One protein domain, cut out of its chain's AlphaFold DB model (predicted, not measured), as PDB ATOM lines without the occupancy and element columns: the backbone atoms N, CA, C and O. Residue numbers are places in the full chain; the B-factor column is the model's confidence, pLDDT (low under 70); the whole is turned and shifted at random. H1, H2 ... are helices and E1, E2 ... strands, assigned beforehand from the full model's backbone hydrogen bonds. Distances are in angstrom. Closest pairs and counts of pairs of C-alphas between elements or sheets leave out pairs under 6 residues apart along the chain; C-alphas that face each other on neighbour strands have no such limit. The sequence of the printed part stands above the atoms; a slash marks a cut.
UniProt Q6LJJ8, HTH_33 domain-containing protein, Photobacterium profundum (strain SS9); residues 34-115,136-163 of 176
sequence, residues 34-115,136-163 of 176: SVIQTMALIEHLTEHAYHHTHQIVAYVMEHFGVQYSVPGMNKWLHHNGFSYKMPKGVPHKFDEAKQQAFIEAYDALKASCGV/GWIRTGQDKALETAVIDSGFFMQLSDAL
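This is residues 34 to 115 and 136 to 163 of the 176 residues of the protein "HTH_33 domain-containing protein" of Photobacterium profundum (strain SS9) (UniProt Q6LJJ8). What shape does the printed part have? It is a small head with a long arm: three short helices, H1, H2 and H3, gather by a ribbon of two strands, E1 and E2, at one end, and the longest helix, H4, sticks out far from them at the other, with residues 94 to 115 free. A long winding link, residues 140 to 158, leads from the ribbon to the short last helix, H5. What are its parts and size? The printed part has 110 residues, with five named helices and two named strands in the order H1 H2 H3 E1 H4 E2 H5; the sheet E1 - E2 is antiparallel and the class is mostly helix. It is extended, with a radius of gyration of the C-alphas of 21.7 A and spans of 73 by 23 by 22 A.

How do the first helices stand? H1, residues 35 to 47, and H2, residues 53 to 64, are close but not clearly touching, opposite ways at a steep tilt of 48 degrees; their closest C-alphas, those of Gln 37 and Phe 64, are 7.3 A apart. H2 touches H3, residues 70 to 79, with residues 53 to 57 alone, about perpendicular at 85 degrees; their closest C-alphas, those of His 54 and Val 70, are 6.1 A apart. How do the strands pair? E1, residues 82 to 85, and E2, residues 136 to 139, are antiparallel neighbours, with N 83 and O 138 2.8 A apart and N 136 and O 85 2.9 A apart, within hydrogen-bond range. The closest C-alphas of H1 and E2, those of Thr 46 and Arg 139, are 6.5 A apart, and those of H3 and E1, Leu 77 and Ser 83, are 7.3 A apart. What of the other helices? H4, residues 96 to 112, and H5, residues 159 to 163, are apart, and each touches no helix. In H1, H2, H3, H4 and H5 every O i to N i+4 pair is within hydrogen-bond range.

Where does the first helix begin? C-alpha 35 of H1 is at (22.647, 114.884, -65.790). How long are the elements from first to last C-alpha? H1 measures 18.7 A, H2 16.0 A, H3 14.2 A and H4 24.5 A. E1 measures 9.2 A, E2 9.8 A and H5 6.3 A, with C-alpha 163 at (-26.463, 117.901, -72.358).

How far does it reach? The two C-alphas farthest apart, those of Gly 65 and Val 115, are 74.3 A apart. Where is it cut, and which link is long? Residues 116 to 135 are not printed, and C-alphas 115 and 136 are 51.0 A apart across the cut; the link E2 to H5 is long, with 19 residues. Where is confidence low? The model's pLDDT is under 70 at residues 87 to 94 and 141 to 163.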
ATOM      1  N   SER A  34      24.795 117.386 -69.454       88.31
ATOM      2  CA  SER A  34      25.056 116.558 -68.277       88.31
ATOM      3  C   SER A  34      23.757 116.231 -67.532       88.31
ATOM      4  O   SER A  34      22.717 116.859 -67.746       88.31
ATOM      5  N   VAL A  35      23.809 115.262 -66.615       87.50
ATOM      6  CA  VAL A  35      22.647 114.884 -65.790       87.50
ATOM      7  C   VAL A  35      22.112 116.088 -65.006       87.50
ATOM      8  O   VAL A  35      20.910 116.336 -65.010       87.50
ATOM      9  N   ILE A  36      23.004 116.887 -64.413       89.50
ATOM     10  CA  ILE A  36      22.632 118.072 -63.626       89.50
ATOM     11  C   ILE A  36      21.976 119.133 -64.520       89.50
ATOM     12  O   ILE A  36      20.926 119.669 -64.177       89.50
ATOM     13  N   GLN A  37      22.549 119.398 -65.698       90.44
ATOM     14  CA  GLN A  37      21.985 120.362 -66.652       90.44
ATOM     15  C   GLN A  37      20.628 119.903 -67.194       90.44
ATOM     16  O   GLN A  37      19.716 120.707 -67.350       90.44
ATOM     17  N   THR A  38      20.485 118.600 -67.447       91.44
ATOM     18  CA  THR A  38      19.225 117.992 -67.891       91.44
ATOM     19  C   THR A  38      18.141 118.194 -66.837       91.44
ATOM     20  O   THR A  38      17.050 118.644 -67.173       91.44
ATOM     21  N   MET A  39      18.441 117.932 -65.561       90.75
ATOM     22  CA  MET A  39      17.492 118.147 -64.465       90.75
ATOM     23  C   MET A  39      17.079 119.617 -64.344       90.75
ATOM     24  O   MET A  39      15.883 119.900 -64.312       90.75
ATOM     25  N   ALA A  40      18.044 120.539 -64.364       91.44
ATOM     26  CA  ALA A  40      17.772 121.975 -64.297       91.44
ATOM     27  C   ALA A  40      16.910 122.460 -65.477       91.44
ATOM     28  O   ALA A  40      15.992 123.260 -65.306       91.44
ATOM     29  N   LEU A  41      17.162 121.946 -66.685       92.38
ATOM     30  CA  LEU A  41      16.358 122.281 -67.858       92.38
ATOM     31  C   LEU A  41      14.934 121.713 -67.764       92.38
ATOM     32  O   LEU A  41      13.987 122.390 -68.152       92.38
ATOM     33  N   ILE A  42      14.759 120.496 -67.237       91.31
ATOM     34  CA  ILE A  42      13.428 119.908 -67.018       91.31
ATOM     35  C   ILE A  42      12.626 120.739 -66.012       91.31
ATOM     36  O   ILE A  42      11.442 120.982 -66.249       91.31
ATOM     37  N   GLU A  43      13.243 121.159 -64.907       90.56
ATOM     38  CA  GLU A  43      12.610 122.008 -63.891       90.56
ATOM     39  C   GLU A  43      12.143 123.330 -64.507       90.56
ATOM     40  O   GLU A  43      10.947 123.631 -64.496       90.56
ATOM     41  N   HIS A  44      13.046 124.026 -65.203       90.06
ATOM     42  CA  HIS A  44      12.733 125.273 -65.899       90.06
ATOM     43  C   HIS A  44      11.584 125.132 -66.905       90.06
ATOM     44  O   HIS A  44      10.654 125.935 -66.910       90.06
ATOM     45  N   LEU A  45      11.609 124.091 -67.744       89.12
ATOM     46  CA  LEU A  45      10.566 123.837 -68.749       89.12
ATOM     47  C   LEU A  45       9.247 123.338 -68.145       89.12
ATOM     48  O   LEU A  45       8.201 123.400 -68.793       89.12
ATOM     49  N   THR A  46       9.270 122.832 -66.911       85.31
ATOM     50  CA  THR A  46       8.048 122.503 -66.169       85.31
ATOM     51  C   THR A  46       7.372 123.789 -65.681       85.31
ATOM     52  O   THR A  46       6.147 123.920 -65.764       85.31
ATOM     53  N   GLU A  47       8.153 124.783 -65.257       83.88
ATOM     54  CA  GLU A  47       7.668 126.095 -64.809       83.88
ATOM     55  C   GLU A  47       7.307 127.039 -65.964       83.88
ATOM     56  O   GLU A  47       6.290 127.732 -65.896       83.88
ATOM     57  N   HIS A  48       8.040 126.989 -67.074       80.75
ATOM     58  CA  HIS A  48       7.893 127.904 -68.205       80.75
ATOM     59  C   HIS A  48       7.572 127.138 -69.491       80.75
ATOM     60  O   HIS A  48       8.378 126.361 -69.999       80.75
ATOM     61  N   ALA A  49       6.386 127.382 -70.052       82.06
ATOM     62  CA  ALA A  49       5.987 126.785 -71.322       82.06
ATOM     63  C   ALA A  49       6.411 127.690 -72.485       82.06
ATOM     64  O   ALA A  49       5.882 128.786 -72.659       82.06
ATOM     65  N   TYR A  50       7.344 127.217 -73.308       84.25
ATOM     66  CA  TYR A  50       7.764 127.928 -74.514       84.25
ATOM     67  C   TYR A  50       6.881 127.574 -75.710       84.25
ATOM     68  O   TYR A  50       6.561 126.403 -75.942       84.25
ATOM     69  N   HIS A  51       6.552 128.587 -76.516       82.44
ATOM     70  CA  HIS A  51       5.798 128.401 -77.758       82.44
ATOM     71  C   HIS A  51       6.672 127.813 -78.872       82.44
ATOM     72  O   HIS A  51       6.197 127.012 -79.683       82.44
ATOM     73  N   HIS A  52       7.957 128.182 -78.901       85.00
ATOM     74  CA  HIS A  52       8.878 127.774 -79.953       85.00
ATOM     75  C   HIS A  52      10.156 127.129 -79.416       85.00
ATOM     76  O   HIS A  52      10.816 127.642 -78.516       85.00
ATOM     77  N   THR A  53      10.584 126.046 -80.068       90.38
ATOM     78  CA  THR A  53      11.808 125.312 -79.710       90.38
ATOM     79  C   THR A  53      13.071 126.176 -79.788       90.38
ATOM     80  O   THR A  53      13.989 125.979 -78.999       90.38
ATOM     81  N   HIS A  54      13.143 127.159 -80.693       91.12
ATOM     82  CA  HIS A  54      14.324 128.028 -80.794       91.12
ATOM     83  C   HIS A  54      14.536 128.887 -79.536       91.12
ATOM     84  O   HIS A  54      15.676 129.209 -79.220       91.12
ATOM     85  N   GLN A  55      13.470 129.208 -78.795       91.19
ATOM     86  CA  GLN A  55      13.573 129.927 -77.522       91.19
ATOM     87  C   GLN A  55      14.246 129.050 -76.460       91.19
ATOM     88  O   GLN A  55      15.098 129.521 -75.715       91.19
ATOM     89  N   ILE A  56      13.933 127.751 -76.458       92.31
ATOM     90  CA  ILE A  56      14.574 126.759 -75.584       92.31
ATOM     91  C   ILE A  56      16.045 126.581 -75.976       92.31
ATOM     92  O   ILE A  56      16.914 126.532 -75.113       92.31
ATOM     93  N   VAL A  57      16.352 126.525 -77.277       93.62
ATOM     94  CA  VAL A  57      17.741 126.459 -77.767       93.62
ATOM     95  C   VAL A  57      18.544 127.685 -77.325       93.62
ATOM     96  O   VAL A  57      19.672 127.526 -76.868       93.62
ATOM     97  N   ALA A  58      17.968 128.886 -77.433       94.12
ATOM     98  CA  ALA A  58      18.610 130.117 -76.981       94.12
ATOM     99  C   ALA A  58      18.877 130.089 -75.468       94.12
ATOM    100  O   ALA A  58      20.007 130.334 -75.057       94.12
ATOM    101  N   TYR A  59      17.886 129.682 -74.666       94.19
ATOM    102  CA  TYR A  59      18.038 129.508 -73.218       94.19
ATOM    103  C   TYR A  59      19.165 128.526 -72.871       94.19
ATOM    104  O   TYR A  59      20.024 128.813 -72.045       94.19
ATOM    105  N   VAL A  60      19.212 127.368 -73.535       93.56
ATOM    106  CA  VAL A  60      20.248 126.353 -73.293       93.56
ATOM    107  C   VAL A  60      21.640 126.856 -73.675       93.56
ATOM    108  O   VAL A  60      22.606 126.587 -72.961       93.56
ATOM    109  N   MET A  61      21.749 127.614 -74.766       94.06
ATOM    110  CA  MET A  61      23.011 128.233 -75.168       94.06
ATOM    111  C   MET A  61      23.472 129.280 -74.147       94.06
ATOM    112  O   MET A  61      24.642 129.292 -73.780       94.06
ATOM    113  N   GLU A  62      22.567 130.131 -73.669       94.56
ATOM    114  CA  GLU A  62      22.869 131.193 -72.705       94.56
ATOM    115  C   GLU A  62      23.245 130.641 -71.321       94.56
ATOM    116  O   GLU A  62      24.248 131.053 -70.744       94.56
ATOM    117  N   HIS A  63      22.487 129.668 -70.810       92.81
ATOM    118  CA  HIS A  63      22.662 129.152 -69.449       92.81
ATOM    119  C   HIS A  63      23.704 128.037 -69.331       92.81
ATOM    120  O   HIS A  63      24.332 127.891 -68.283       92.81
ATOM    121  N   PHE A  64      23.886 127.226 -70.378       92.56
ATOM    122  CA  PHE A  64      24.762 126.051 -70.328       92.56
ATOM    123  C   PHE A  64      25.915 126.101 -71.332       92.56
ATOM    124  O   PHE A  64      26.795 125.243 -71.267       92.56
ATOM    125  N   GLY A  65      25.934 127.066 -72.259       91.62
ATOM    126  CA  GLY A  65      26.956 127.159 -73.306       91.62
ATOM    127  C   GLY A  65      26.884 126.037 -74.345       91.62
ATOM    128  O   GLY A  65      27.847 125.818 -75.079       91.62
ATOM    129  N   VAL A  66      25.772 125.292 -74.398       90.75
ATOM    130  CA  VAL A  66      25.603 124.137 -75.289       90.75
ATOM    131  C   VAL A  66      24.744 124.519 -76.484       90.75
ATOM    132  O   VAL A  66      23.578 124.886 -76.346       90.75
ATOM    133  N   GLN A  67      25.299 124.371 -77.684       91.56
ATOM    134  CA  GLN A  67      24.571 124.658 -78.910       91.56
ATOM    135  C   GLN A  67      23.774 123.437 -79.379       91.56
ATOM    136  O   GLN A  67      24.338 122.410 -79.756       91.56
ATOM    137  N   TYR A  68      22.450 123.572 -79.421       90.81
ATOM    138  CA  TYR A  68      21.559 122.585 -80.026       90.81
ATOM    139  C   TYR A  68      21.057 123.048 -81.390       90.81
ATOM    140  O   TYR A  68      20.729 124.216 -81.594       90.81
ATOM    141  N   SER A  69      20.903 122.107 -82.319       93.12
ATOM    142  CA  SER A  69      20.034 122.328 -83.474       93.12
ATOM    143  C   SER A  69      18.567 122.218 -83.046       93.12
ATOM    144  O   SER A  69      18.235 121.471 -82.123       93.12
ATOM    145  N   VAL A  70      17.660 122.912 -83.740       91.44
ATOM    146  CA  VAL A  70      16.214 122.822 -83.462       91.44
ATOM    147  C   VAL A  70      15.696 121.371 -83.528       91.44
ATOM    148  O   VAL A  70      15.012 120.953 -82.593       91.44
ATOM    149  N   PRO A  71      16.052 120.547 -84.538       92.06
ATOM    150  CA  PRO A  71      15.663 119.135 -84.551       92.06
ATOM    151  C   PRO A  71      16.275 118.327 -83.399       92.06
ATOM    152  O   PRO A  71      15.623 117.430 -82.870       92.06
ATOM    153  N   GLY A  72      17.512 118.641 -82.997       91.94
ATOM    154  CA  GLY A  72      18.165 118.011 -81.848       91.94
ATOM    155  C   GLY A  72      17.435 118.313 -80.541       91.94
ATOM    156  O   GLY A  72      17.183 117.403 -79.756       91.94
ATOM    157  N   MET A  73      17.016 119.565 -80.353       94.19
ATOM    158  CA  MET A  73      16.229 119.972 -79.192       94.19
ATOM    159  C   MET A  73      14.839 119.325 -79.193       94.19
ATOM    160  O   MET A  73      14.411 118.820 -78.164       94.19
ATOM    161  N   ASN A  74      14.161 119.229 -80.344       92.31
ATOM    162  CA  ASN A  74      12.891 118.496 -80.440       92.31
ATOM    163  C   ASN A  74      13.042 117.028 -80.008       92.31
ATOM    164  O   ASN A  74      12.227 116.519 -79.241       92.31
ATOM    165  N   LYS A  75      14.105 116.344 -80.458       91.69
ATOM    166  CA  LYS A  75      14.397 114.967 -80.026       91.69
ATOM    167  C   LYS A  75      14.660 114.889 -78.524       91.69
ATOM    168  O   LYS A  75      14.144 113.986 -77.871       91.69
ATOM    169  N   TRP A  76      15.430 115.831 -77.983       93.25
ATOM    170  CA  TRP A  76      15.714 115.899 -76.552       93.25
ATOM    171  C   TRP A  76      14.434 116.098 -75.732       93.25
ATOM    172  O   TRP A  76      14.226 115.389 -74.750       93.25
ATOM    173  N   LEU A  77      13.540 116.989 -76.167       92.94
ATOM    174  CA  LEU A  77      12.258 117.251 -75.511       92.94
ATOM    175  C   LEU A  77      11.391 115.992 -75.463       92.94
ATOM    176  O   LEU A  77      10.927 115.612 -74.391       92.94
ATOM    177  N   HIS A  78      11.243 115.290 -76.587       90.81
ATOM    178  CA  HIS A  78      10.501 114.030 -76.620       90.81
ATOM    179  C   HIS A  78      11.131 112.946 -75.740       90.81
ATOM    180  O   HIS A  78      10.412 112.252 -75.023       90.81
ATOM    181  N   HIS A  79      12.461 112.823 -75.751       89.94
ATOM    182  CA  HIS A  79      13.175 111.861 -74.912       89.94
ATOM    183  C   HIS A  79      12.964 112.124 -73.413       89.94
ATOM    184  O   HIS A  79      12.814 111.183 -72.640       89.94
ATOM    185  N   ASN A  80      12.880 113.395 -73.012       89.75
ATOM    186  CA  ASN A  80      12.644 113.811 -71.626       89.75
ATOM    187  C   ASN A  80      11.151 113.965 -71.282       89.75
ATOM    188  O   ASN A  80      10.795 114.579 -70.277       89.75
ATOM    189  N   GLY A  81      10.262 113.402 -72.105       89.56
ATOM    190  CA  GLY A  81       8.837 113.335 -71.807       89.56
ATOM    191  C   GLY A  81       8.079 114.642 -72.015       89.56
ATOM    192  O   GLY A  81       7.020 114.810 -71.423       89.56
ATOM    193  N   PHE A  82       8.546 115.557 -72.861       90.56
ATOM    194  CA  PHE A  82       7.774 116.727 -73.289       90.56
ATOM    195  C   PHE A  82       7.024 116.455 -74.596       90.56
ATOM    196  O   PHE A  82       7.513 115.794 -75.515       90.56
ATOM    197  N   SER A  83       5.819 117.010 -74.682       88.75
ATOM    198  CA  SER A  83       4.951 116.952 -75.854       88.75
ATOM    199  C   SER A  83       4.506 118.357 -76.243       88.75
ATOM    200  O   SER A  83       4.180 119.170 -75.379       88.75
ATOM    201  N   TYR A  84       4.447 118.636 -77.543       87.31
ATOM    202  CA  TYR A  84       3.880 119.885 -78.038       87.31
ATOM    203  C   TYR A  84       2.355 119.789 -78.037       87.31
ATOM    204  O   TYR A  84       1.787 118.957 -78.745       87.31
ATOM    205  N   LYS A  85       1.690 120.593 -77.206       81.25
ATOM    206  CA  LYS A  85       0.237 120.533 -77.018       81.25
ATOM    207  C   LYS A  85      -0.378 121.923 -76.954       81.25
ATOM    208  O   LYS A  85       0.265 122.905 -76.590       81.25
ATOM    209  N   MET A  86      -1.658 121.979 -77.298       76.38
ATOM    210  CA  MET A  86      -2.506 123.126 -77.012       76.38
ATOM    211  C   MET A  86      -2.984 123.007 -75.556       76.38
ATOM    212  O   MET A  86      -3.534 121.959 -75.202       76.38
ATOM    213  N   PRO A  87      -2.758 124.021 -74.702       68.12
ATOM    214  CA  PRO A  87      -3.321 124.041 -73.358       68.12
ATOM    215  C   PRO A  87      -4.840 123.928 -73.437       68.12
ATOM    216  O   PRO A  87      -5.468 124.544 -74.304       68.12
ATOM    217  N   LYS A  88      -5.444 123.160 -72.529       62.38
ATOM    218  CA  LYS A  88      -6.900 123.157 -72.399       62.38
ATOM    219  C   LYS A  88      -7.316 124.512 -71.840       62.38
ATOM    220  O   LYS A  88      -6.867 124.901 -70.764       62.38
ATOM    221  N   GLY A  89      -8.146 125.232 -72.589       56.25
ATOM    222  CA  GLY A  89      -8.766 126.448 -72.089       56.25
ATOM    223  C   GLY A  89      -9.712 126.079 -70.955       56.25
ATOM    224  O   GLY A  89     -10.720 125.421 -71.190       56.25
ATOM    225  N   VAL A  90      -9.379 126.479 -69.733       55.56
ATOM    226  CA  VAL A  90     -10.350 126.498 -68.640       55.56
ATOM    227  C   VAL A  90     -11.123 127.810 -68.776       55.56
ATOM    228  O   VAL A  90     -10.483 128.860 -68.896       55.56
ATOM    229  N   PRO A  91     -12.469 127.801 -68.801       56.44
ATOM    230  CA  PRO A  91     -13.229 129.040 -68.844       56.44
ATOM    231  C   PRO A  91     -12.868 129.917 -67.645       56.44
ATOM    232  O   PRO A  91     -13.128 129.573 -66.497       56.44
ATOM    233  N   HIS A  92     -12.291 131.081 -67.922       54.38
ATOM    234  CA  HIS A  92     -11.844 132.032 -66.902       54.38
ATOM    235  C   HIS A  92     -13.004 132.568 -66.032       54.38
ATOM    236  O   HIS A  92     -12.785 133.108 -64.952       54.38
ATOM    237  N   LYS A  93     -14.259 132.444 -66.486       59.91
ATOM    238  CA  LYS A  93     -15.463 132.906 -65.771       59.91
ATOM    239  C   LYS A  93     -16.191 131.780 -65.020       59.91
ATOM    240  O   LYS A  93     -17.389 131.896 -64.783       59.91
ATOM    241  N   PHE A  94     -15.503 130.686 -64.687       60.81
ATOM    242  CA  PHE A  94     -16.084 129.631 -63.859       60.81
ATOM    243  C   PHE A  94     -16.323 130.150 -62.434       60.81
ATOM    244  O   PHE A  94     -15.387 130.535 -61.737       60.81
ATOM    245  N   ASP A  95     -17.588 130.188 -62.028       75.88
ATOM    246  CA  ASP A  95     -18.043 130.612 -60.706       75.88
ATOM    247  C   ASP A  95     -19.079 129.588 -60.239       75.88
ATOM    248  O   ASP A  95     -20.205 129.541 -60.746       75.88
ATOM    249  N   GLU A  96     -18.658 128.725 -59.316       79.00
ATOM    250  CA  GLU A  96     -19.449 127.594 -58.831       79.00
ATOM    251  C   GLU A  96     -20.777 128.054 -58.215       79.00
ATOM    252  O   GLU A  96     -21.822 127.458 -58.473       79.00
ATOM    253  N   ALA A  97     -20.770 129.176 -57.490       81.69
ATOM    254  CA  ALA A  97     -21.970 129.725 -56.868       81.69
ATOM    255  C   ALA A  97     -22.977 130.224 -57.915       81.69
ATOM    256  O   ALA A  97     -24.179 129.984 -57.787       81.69
ATOM    257  N   LYS A  98     -22.505 130.878 -58.985       82.62
ATOM    258  CA  LYS A  98     -23.381 131.315 -60.088       82.62
ATOM    259  C   LYS A  98     -23.926 130.146 -60.895       82.62
ATOM    260  O   LYS A  98     -25.070 130.206 -61.340       82.62
ATOM    261  N   GLN A  99     -23.133 129.092 -61.078       82.44
ATOM    262  CA  GLN A  99     -23.600 127.886 -61.753       82.44
ATOM    263  C   GLN A  99     -24.680 127.180 -60.931       82.44
ATOM    264  O   GLN A  99     -25.712 126.808 -61.483       82.44
ATOM    265  N   GLN A 100     -24.483 127.062 -59.618       84.94
ATOM    266  CA  GLN A 100     -25.462 126.457 -58.722       84.94
ATOM    267  C   GLN A 100     -26.782 127.245 -58.705       84.94
ATOM    268  O   GLN A 100     -27.848 126.665 -58.903       84.94
ATOM    269  N   ALA A 101     -26.712 128.576 -58.595       87.19
ATOM    270  CA  ALA A 101     -27.892 129.439 -58.666       87.19
ATOM    271  C   ALA A 101     -28.640 129.320 -60.010       87.19
ATOM    272  O   ALA A 101     -29.870 129.366 -60.049       87.19
ATOM    273  N   PHE A 102     -27.914 129.144 -61.120       85.62
ATOM    274  CA  PHE A 102     -28.518 128.917 -62.432       85.62
ATOM    275  C   PHE A 102     -29.247 127.567 -62.511       85.62
ATOM    276  O   PHE A 102     -30.350 127.510 -63.051       85.62
ATOM    277  N   ILE A 103     -28.659 126.497 -61.965       87.62
ATOM    278  CA  ILE A 103     -29.272 125.158 -61.934       87.62
ATOM    279  C   ILE A 103     -30.592 125.199 -61.162       87.62
ATOM    280  O   ILE A 103     -31.612 124.748 -61.676       87.62
ATOM    281  N   GLU A 104     -30.594 125.808 -59.975       90.06
ATOM    282  CA  GLU A 104     -31.793 125.935 -59.139       90.06
ATOM    283  C   GLU A 104     -32.902 126.730 -59.841       90.06
ATOM    284  O   GLU A 104     -34.057 126.297 -59.878       90.06
ATOM    285  N   ALA A 105     -32.553 127.863 -60.459       86.00
ATOM    286  CA  ALA A 105     -33.500 128.668 -61.226       86.00
ATOM    287  C   ALA A 105     -34.059 127.908 -62.443       86.00
ATOM    288  O   ALA A 105     -35.247 128.011 -62.752       86.00
ATOM    289  N   TYR A 106     -33.222 127.122 -63.123       88.44
ATOM    290  CA  TYR A 106     -33.626 126.330 -64.281       88.44
ATOM    291  C   TYR A 106     -34.516 125.138 -63.906       88.44
ATOM    292  O   TYR A 106     -35.480 124.836 -64.613       88.44
ATOM    293  N   ASP A 107     -34.234 124.467 -62.792       88.00
ATOM    294  CA  ASP A 107     -35.068 123.376 -62.287       88.00
ATOM    295  C   ASP A 107     -36.444 123.883 -61.842       88.00
ATOM    296  O   ASP A 107     -37.458 123.267 -62.177       88.00
ATOM    297  N   ALA A 108     -36.499 125.050 -61.190       88.81
ATOM    298  CA  ALA A 108     -37.756 125.719 -60.870       88.81
ATOM    299  C   ALA A 108     -38.546 126.097 -62.139       88.81
ATOM    300  O   ALA A 108     -39.754 125.865 -62.202       88.81
ATOM    301  N   LEU A 109     -37.864 126.610 -63.170       85.31
ATOM    302  CA  LEU A 109     -38.479 126.943 -64.458       85.31
ATOM    303  C   LEU A 109     -39.081 125.702 -65.134       85.31
ATOM    304  O   LEU A 109     -40.247 125.727 -65.523       85.31
ATOM    305  N   LYS A 110     -38.332 124.593 -65.203       84.88
ATOM    306  CA  LYS A 110     -38.831 123.315 -65.740       84.88
ATOM    307  C   LYS A 110     -40.046 122.794 -64.977       84.88
ATOM    308  O   LYS A 110     -40.966 122.284 -65.603       84.88
ATOM    309  N   ALA A 111     -40.053 122.915 -63.650       85.38
ATOM    310  CA  ALA A 111     -41.178 122.483 -62.823       85.38
ATOM    311  C   ALA A 111     -42.434 123.350 -63.019       85.38
ATOM    312  O   ALA A 111     -43.544 122.875 -62.792       85.38
ATOM    313  N   SER A 112     -42.262 124.610 -63.428       82.50
ATOM    314  CA  SER A 112     -43.366 125.535 -63.699       82.50
ATOM    315  C   SER A 112     -43.948 125.434 -65.114       82.50
ATOM    316  O   SER A 112     -45.062 125.907 -65.325       82.50
ATOM    317  N   CYS A 113     -43.232 124.818 -66.062       81.31
ATOM    318  CA  CYS A 113     -43.694 124.677 -67.443       81.31
ATOM    319  C   CYS A 113     -44.749 123.573 -67.592       81.31
ATOM    320  O   CYS A 113     -44.598 122.459 -67.086       81.31
ATOM    321  N   GLY A 114     -45.819 123.887 -68.324       74.62
ATOM    322  CA  GLY A 114     -46.866 122.926 -68.676       74.62
ATOM    323  C   GLY A 114     -46.416 121.902 -69.727       74.62
ATOM    324  O   GLY A 114     -45.415 122.090 -70.412       74.62
ATOM    325  N   VAL A 115     -47.193 120.826 -69.896       72.56
ATOM    326  CA  VAL A 115     -46.909 119.730 -70.855       72.56
ATOM    327  C   VAL A 115     -46.799 120.218 -72.311       72.56
ATOM    328  O   VAL A 115     -46.075 119.614 -73.098       72.56
ATOM    329  N   GLY A 136       2.281 124.999 -76.817       82.81
ATOM    330  CA  GLY A 136       3.551 125.000 -76.093       82.81
ATOM    331  C   GLY A 136       4.094 123.610 -75.820       82.81
ATOM    332  O   GLY A 136       3.389 122.609 -75.950       82.81
ATOM    333  N   TRP A 137       5.368 123.554 -75.441       84.69
ATOM    334  CA  TRP A 137       5.977 122.341 -74.906       84.69
ATOM    335  C   TRP A 137       5.519 122.129 -73.462       84.69
ATOM    336  O   TRP A 137       5.773 122.965 -72.601       84.69
ATOM    337  N   ILE A 138       4.820 121.020 -73.211       84.25
ATOM    338  CA  ILE A 138       4.249 120.667 -71.906       84.25
ATOM    339  C   ILE A 138       4.723 119.265 -71.524       84.25
ATOM    340  O   ILE A 138       4.859 118.382 -72.378       84.25
ATOM    341  N   ARG A 139       4.980 119.043 -70.234       82.81
ATOM    342  CA  ARG A 139       5.376 117.734 -69.711       82.81
ATOM    343  C   ARG A 139       4.244 116.717 -69.896       82.81
ATOM    344  O   ARG A 139       3.086 116.960 -69.564       82.81
ATOM    345  N   THR A 140       4.571 115.563 -70.459       74.94
ATOM    346  CA  THR A 140       3.610 114.500 -70.762       74.94
ATOM    347  C   THR A 140       3.034 113.957 -69.456       74.94
ATOM    348  O   THR A 140       3.781 113.572 -68.562       74.94
ATOM    349  N   GLY A 141       1.704 113.947 -69.346       65.50
ATOM    350  CA  GLY A 141       0.984 113.531 -68.136       65.50
ATOM    351  C   GLY A 141       0.610 114.675 -67.185       65.50
ATOM    352  O   GLY A 141      -0.073 114.417 -66.201       65.50
ATOM    353  N   GLN A 142       0.999 115.921 -67.480       61.28
ATOM    354  CA  GLN A 142       0.549 117.104 -66.745       61.28
ATOM    355  C   GLN A 142      -0.296 118.004 -67.652       61.28
ATOM    356  O   GLN A 142       0.162 118.434 -68.712       61.28
ATOM    357  N   ASP A 143      -1.528 118.293 -67.235       55.25
ATOM    358  CA  ASP A 143      -2.344 119.342 -67.844       55.25
ATOM    359  C   ASP A 143      -1.960 120.665 -67.174       55.25
ATOM    360  O   ASP A 143      -2.216 120.876 -65.990       55.25
ATOM    361  N   LYS A 144      -1.302 121.553 -67.926       57.22
ATOM    362  CA  LYS A 144      -0.997 122.906 -67.461       57.22
ATOM    363  C   LYS A 144      -2.030 123.865 -68.033       57.22
ATOM    364  O   LYS A 144      -2.071 124.081 -69.245       57.22
ATOM    365  N   ALA A 145      -2.853 124.438 -67.162       51.88
ATOM    366  CA  ALA A 145      -3.588 125.646 -67.496       51.88
ATOM    367  C   ALA A 145      -2.550 126.768 -67.622       51.88
ATOM    368  O   ALA A 145      -1.875 127.101 -66.650       51.88
ATOM    369  N   LEU A 146      -2.344 127.294 -68.829       46.84
ATOM    370  CA  LEU A 146      -1.601 128.540 -68.964       46.84
ATOM    371  C   LEU A 146      -2.546 129.661 -68.538       46.84
ATOM    372  O   LEU A 146      -3.610 129.817 -69.143       46.84
ATOM    373  N   GLU A 147      -2.162 130.430 -67.519       39.12
ATOM    374  CA  GLU A 147      -2.774 131.726 -67.227       39.12
ATOM    375  C   GLU A 147      -2.552 132.620 -68.448       39.12
ATOM    376  O   GLU A 147      -1.510 133.244 -68.636       39.12
ATOM    377  N   THR A 148      -3.509 132.590 -69.367       38.56
ATOM    378  CA  THR A 148      -3.476 133.437 -70.549       38.56
ATOM    379  C   THR A 148      -4.043 134.775 -70.111       38.56
ATOM    380  O   THR A 148      -5.178 134.826 -69.637       38.56
ATOM    381  N   ALA A 149      -3.265 135.850 -70.269       33.62
ATOM    382  CA  ALA A 149      -3.811 137.198 -70.275       33.62
ATOM    383  C   ALA A 149      -4.973 137.214 -71.276       33.62
ATOM    384  O   ALA A 149      -4.796 137.006 -72.476       33.62
ATOM    385  N   VAL A 150      -6.173 137.323 -70.720       31.52
ATOM    386  CA  VAL A 150      -7.451 137.142 -71.391       31.52
ATOM    387  C   VAL A 150      -7.551 138.096 -72.576       31.52
ATOM    388  O   VAL A 150      -7.461 139.310 -72.414       31.52
ATOM    389  N   ILE A 151      -7.825 137.549 -73.753       29.66
ATOM    390  CA  ILE A 151      -8.625 138.250 -74.752       29.66
ATOM    391  C   ILE A 151      -9.822 137.353 -75.041       29.66
ATOM    392  O   ILE A 151      -9.672 136.162 -75.316       29.66
ATOM    393  N   ASP A 152     -11.000 137.931 -74.816       35.59
ATOM    394  CA  ASP A 152     -12.321 137.307 -74.793       35.59
ATOM    395  C   ASP A 152     -12.546 136.336 -75.961       35.59
ATOM    396  O   ASP A 152     -12.853 136.736 -77.080       35.59
ATOM    397  N   SER A 153     -12.470 135.036 -75.690       37.66
ATOM    398  CA  SER A 153     -13.083 134.021 -76.551       37.66
ATOM    399  C   SER A 153     -13.176 132.697 -75.800       37.66
ATOM    400  O   SER A 153     -12.278 131.861 -75.875       37.66
ATOM    401  N   GLY A 154     -14.248 132.504 -75.034       37.16
ATOM    402  CA  GLY A 154     -14.427 131.294 -74.232       37.16
ATOM    403  C   GLY A 154     -15.872 131.065 -73.811       37.16
ATOM    404  O   GLY A 154     -16.141 130.983 -72.619       37.16
ATOM    405  N   PHE A 155     -16.795 130.990 -74.776       37.72
ATOM    406  CA  PHE A 155     -18.191 130.585 -74.535       37.72
ATOM    407  C   PHE A 155     -18.556 129.217 -75.156       37.72
ATOM    408  O   PHE A 155     -19.640 128.708 -74.917       37.72
ATOM    409  N   PHE A 156     -17.670 128.559 -75.918       36.84
ATOM    410  CA  PHE A 156     -18.100 127.489 -76.840       36.84
ATOM    411  C   PHE A 156     -17.704 126.033 -76.495       36.84
ATOM    412  O   PHE A 156     -17.789 125.167 -77.354       36.84
ATOM    413  N   MET A 157     -17.287 125.688 -75.273       33.22
ATOM    414  CA  MET A 157     -16.976 124.272 -74.950       33.22
ATOM    415  C   MET A 157     -17.488 123.800 -73.586       33.22
ATOM    416  O   MET A 157     -16.819 123.027 -72.914       33.22
ATOM    417  N   GLN A 158     -18.681 124.230 -73.169       40.25
ATOM    418  CA  GLN A 158     -19.258 123.712 -71.919       40.25
ATOM    419  C   GLN A 158     -20.687 123.167 -72.023       40.25
ATOM    420  O   GLN A 158     -21.144 122.525 -71.082       40.25
ATOM    421  N   LEU A 159     -21.396 123.360 -73.144       32.75
ATOM    422  CA  LEU A 159     -22.777 122.874 -73.263       32.75
ATOM    423  C   LEU A 159     -22.923 121.473 -73.879       32.75
ATOM    424  O   LEU A 159     -23.946 120.839 -73.637       32.75
ATOM    425  N   SER A 160     -21.942 120.946 -74.623       33.62
ATOM    426  CA  SER A 160     -22.100 119.621 -75.253       33.62
ATOM    427  C   SER A 160     -22.092 118.477 -74.238       33.62
ATOM    428  O   SER A 160     -22.907 117.561 -74.332       33.62
ATOM    429  N   ASP A 161     -21.217 118.550 -73.235       32.09
ATOM    430  CA  ASP A 161     -20.948 117.401 -72.365       32.09
ATOM    431  C   ASP A 161     -21.941 117.311 -71.197       32.09
ATOM    432  O   ASP A 161     -22.254 116.217 -70.726       32.09
ATOM    433  N   ALA A 162     -22.528 118.442 -70.789       34.78
ATOM    434  CA  ALA A 162     -23.609 118.471 -69.804       34.78
ATOM    435  C   ALA A 162     -24.968 118.051 -70.402       34.78
ATOM    436  O   ALA A 162     -25.793 117.469 -69.701       34.78
ATOM    437  N   LEU A 163     -25.209 118.289 -71.698       35.34
ATOM    438  CA  LEU A 163     -26.463 117.901 -72.358       35.34
ATOM    439  C   LEU A 163     -26.494 116.423 -72.780       35.34
ATOM    440  O   LEU A 163     -27.568 115.815 -72.800       35.34
TER     441      LEU A 163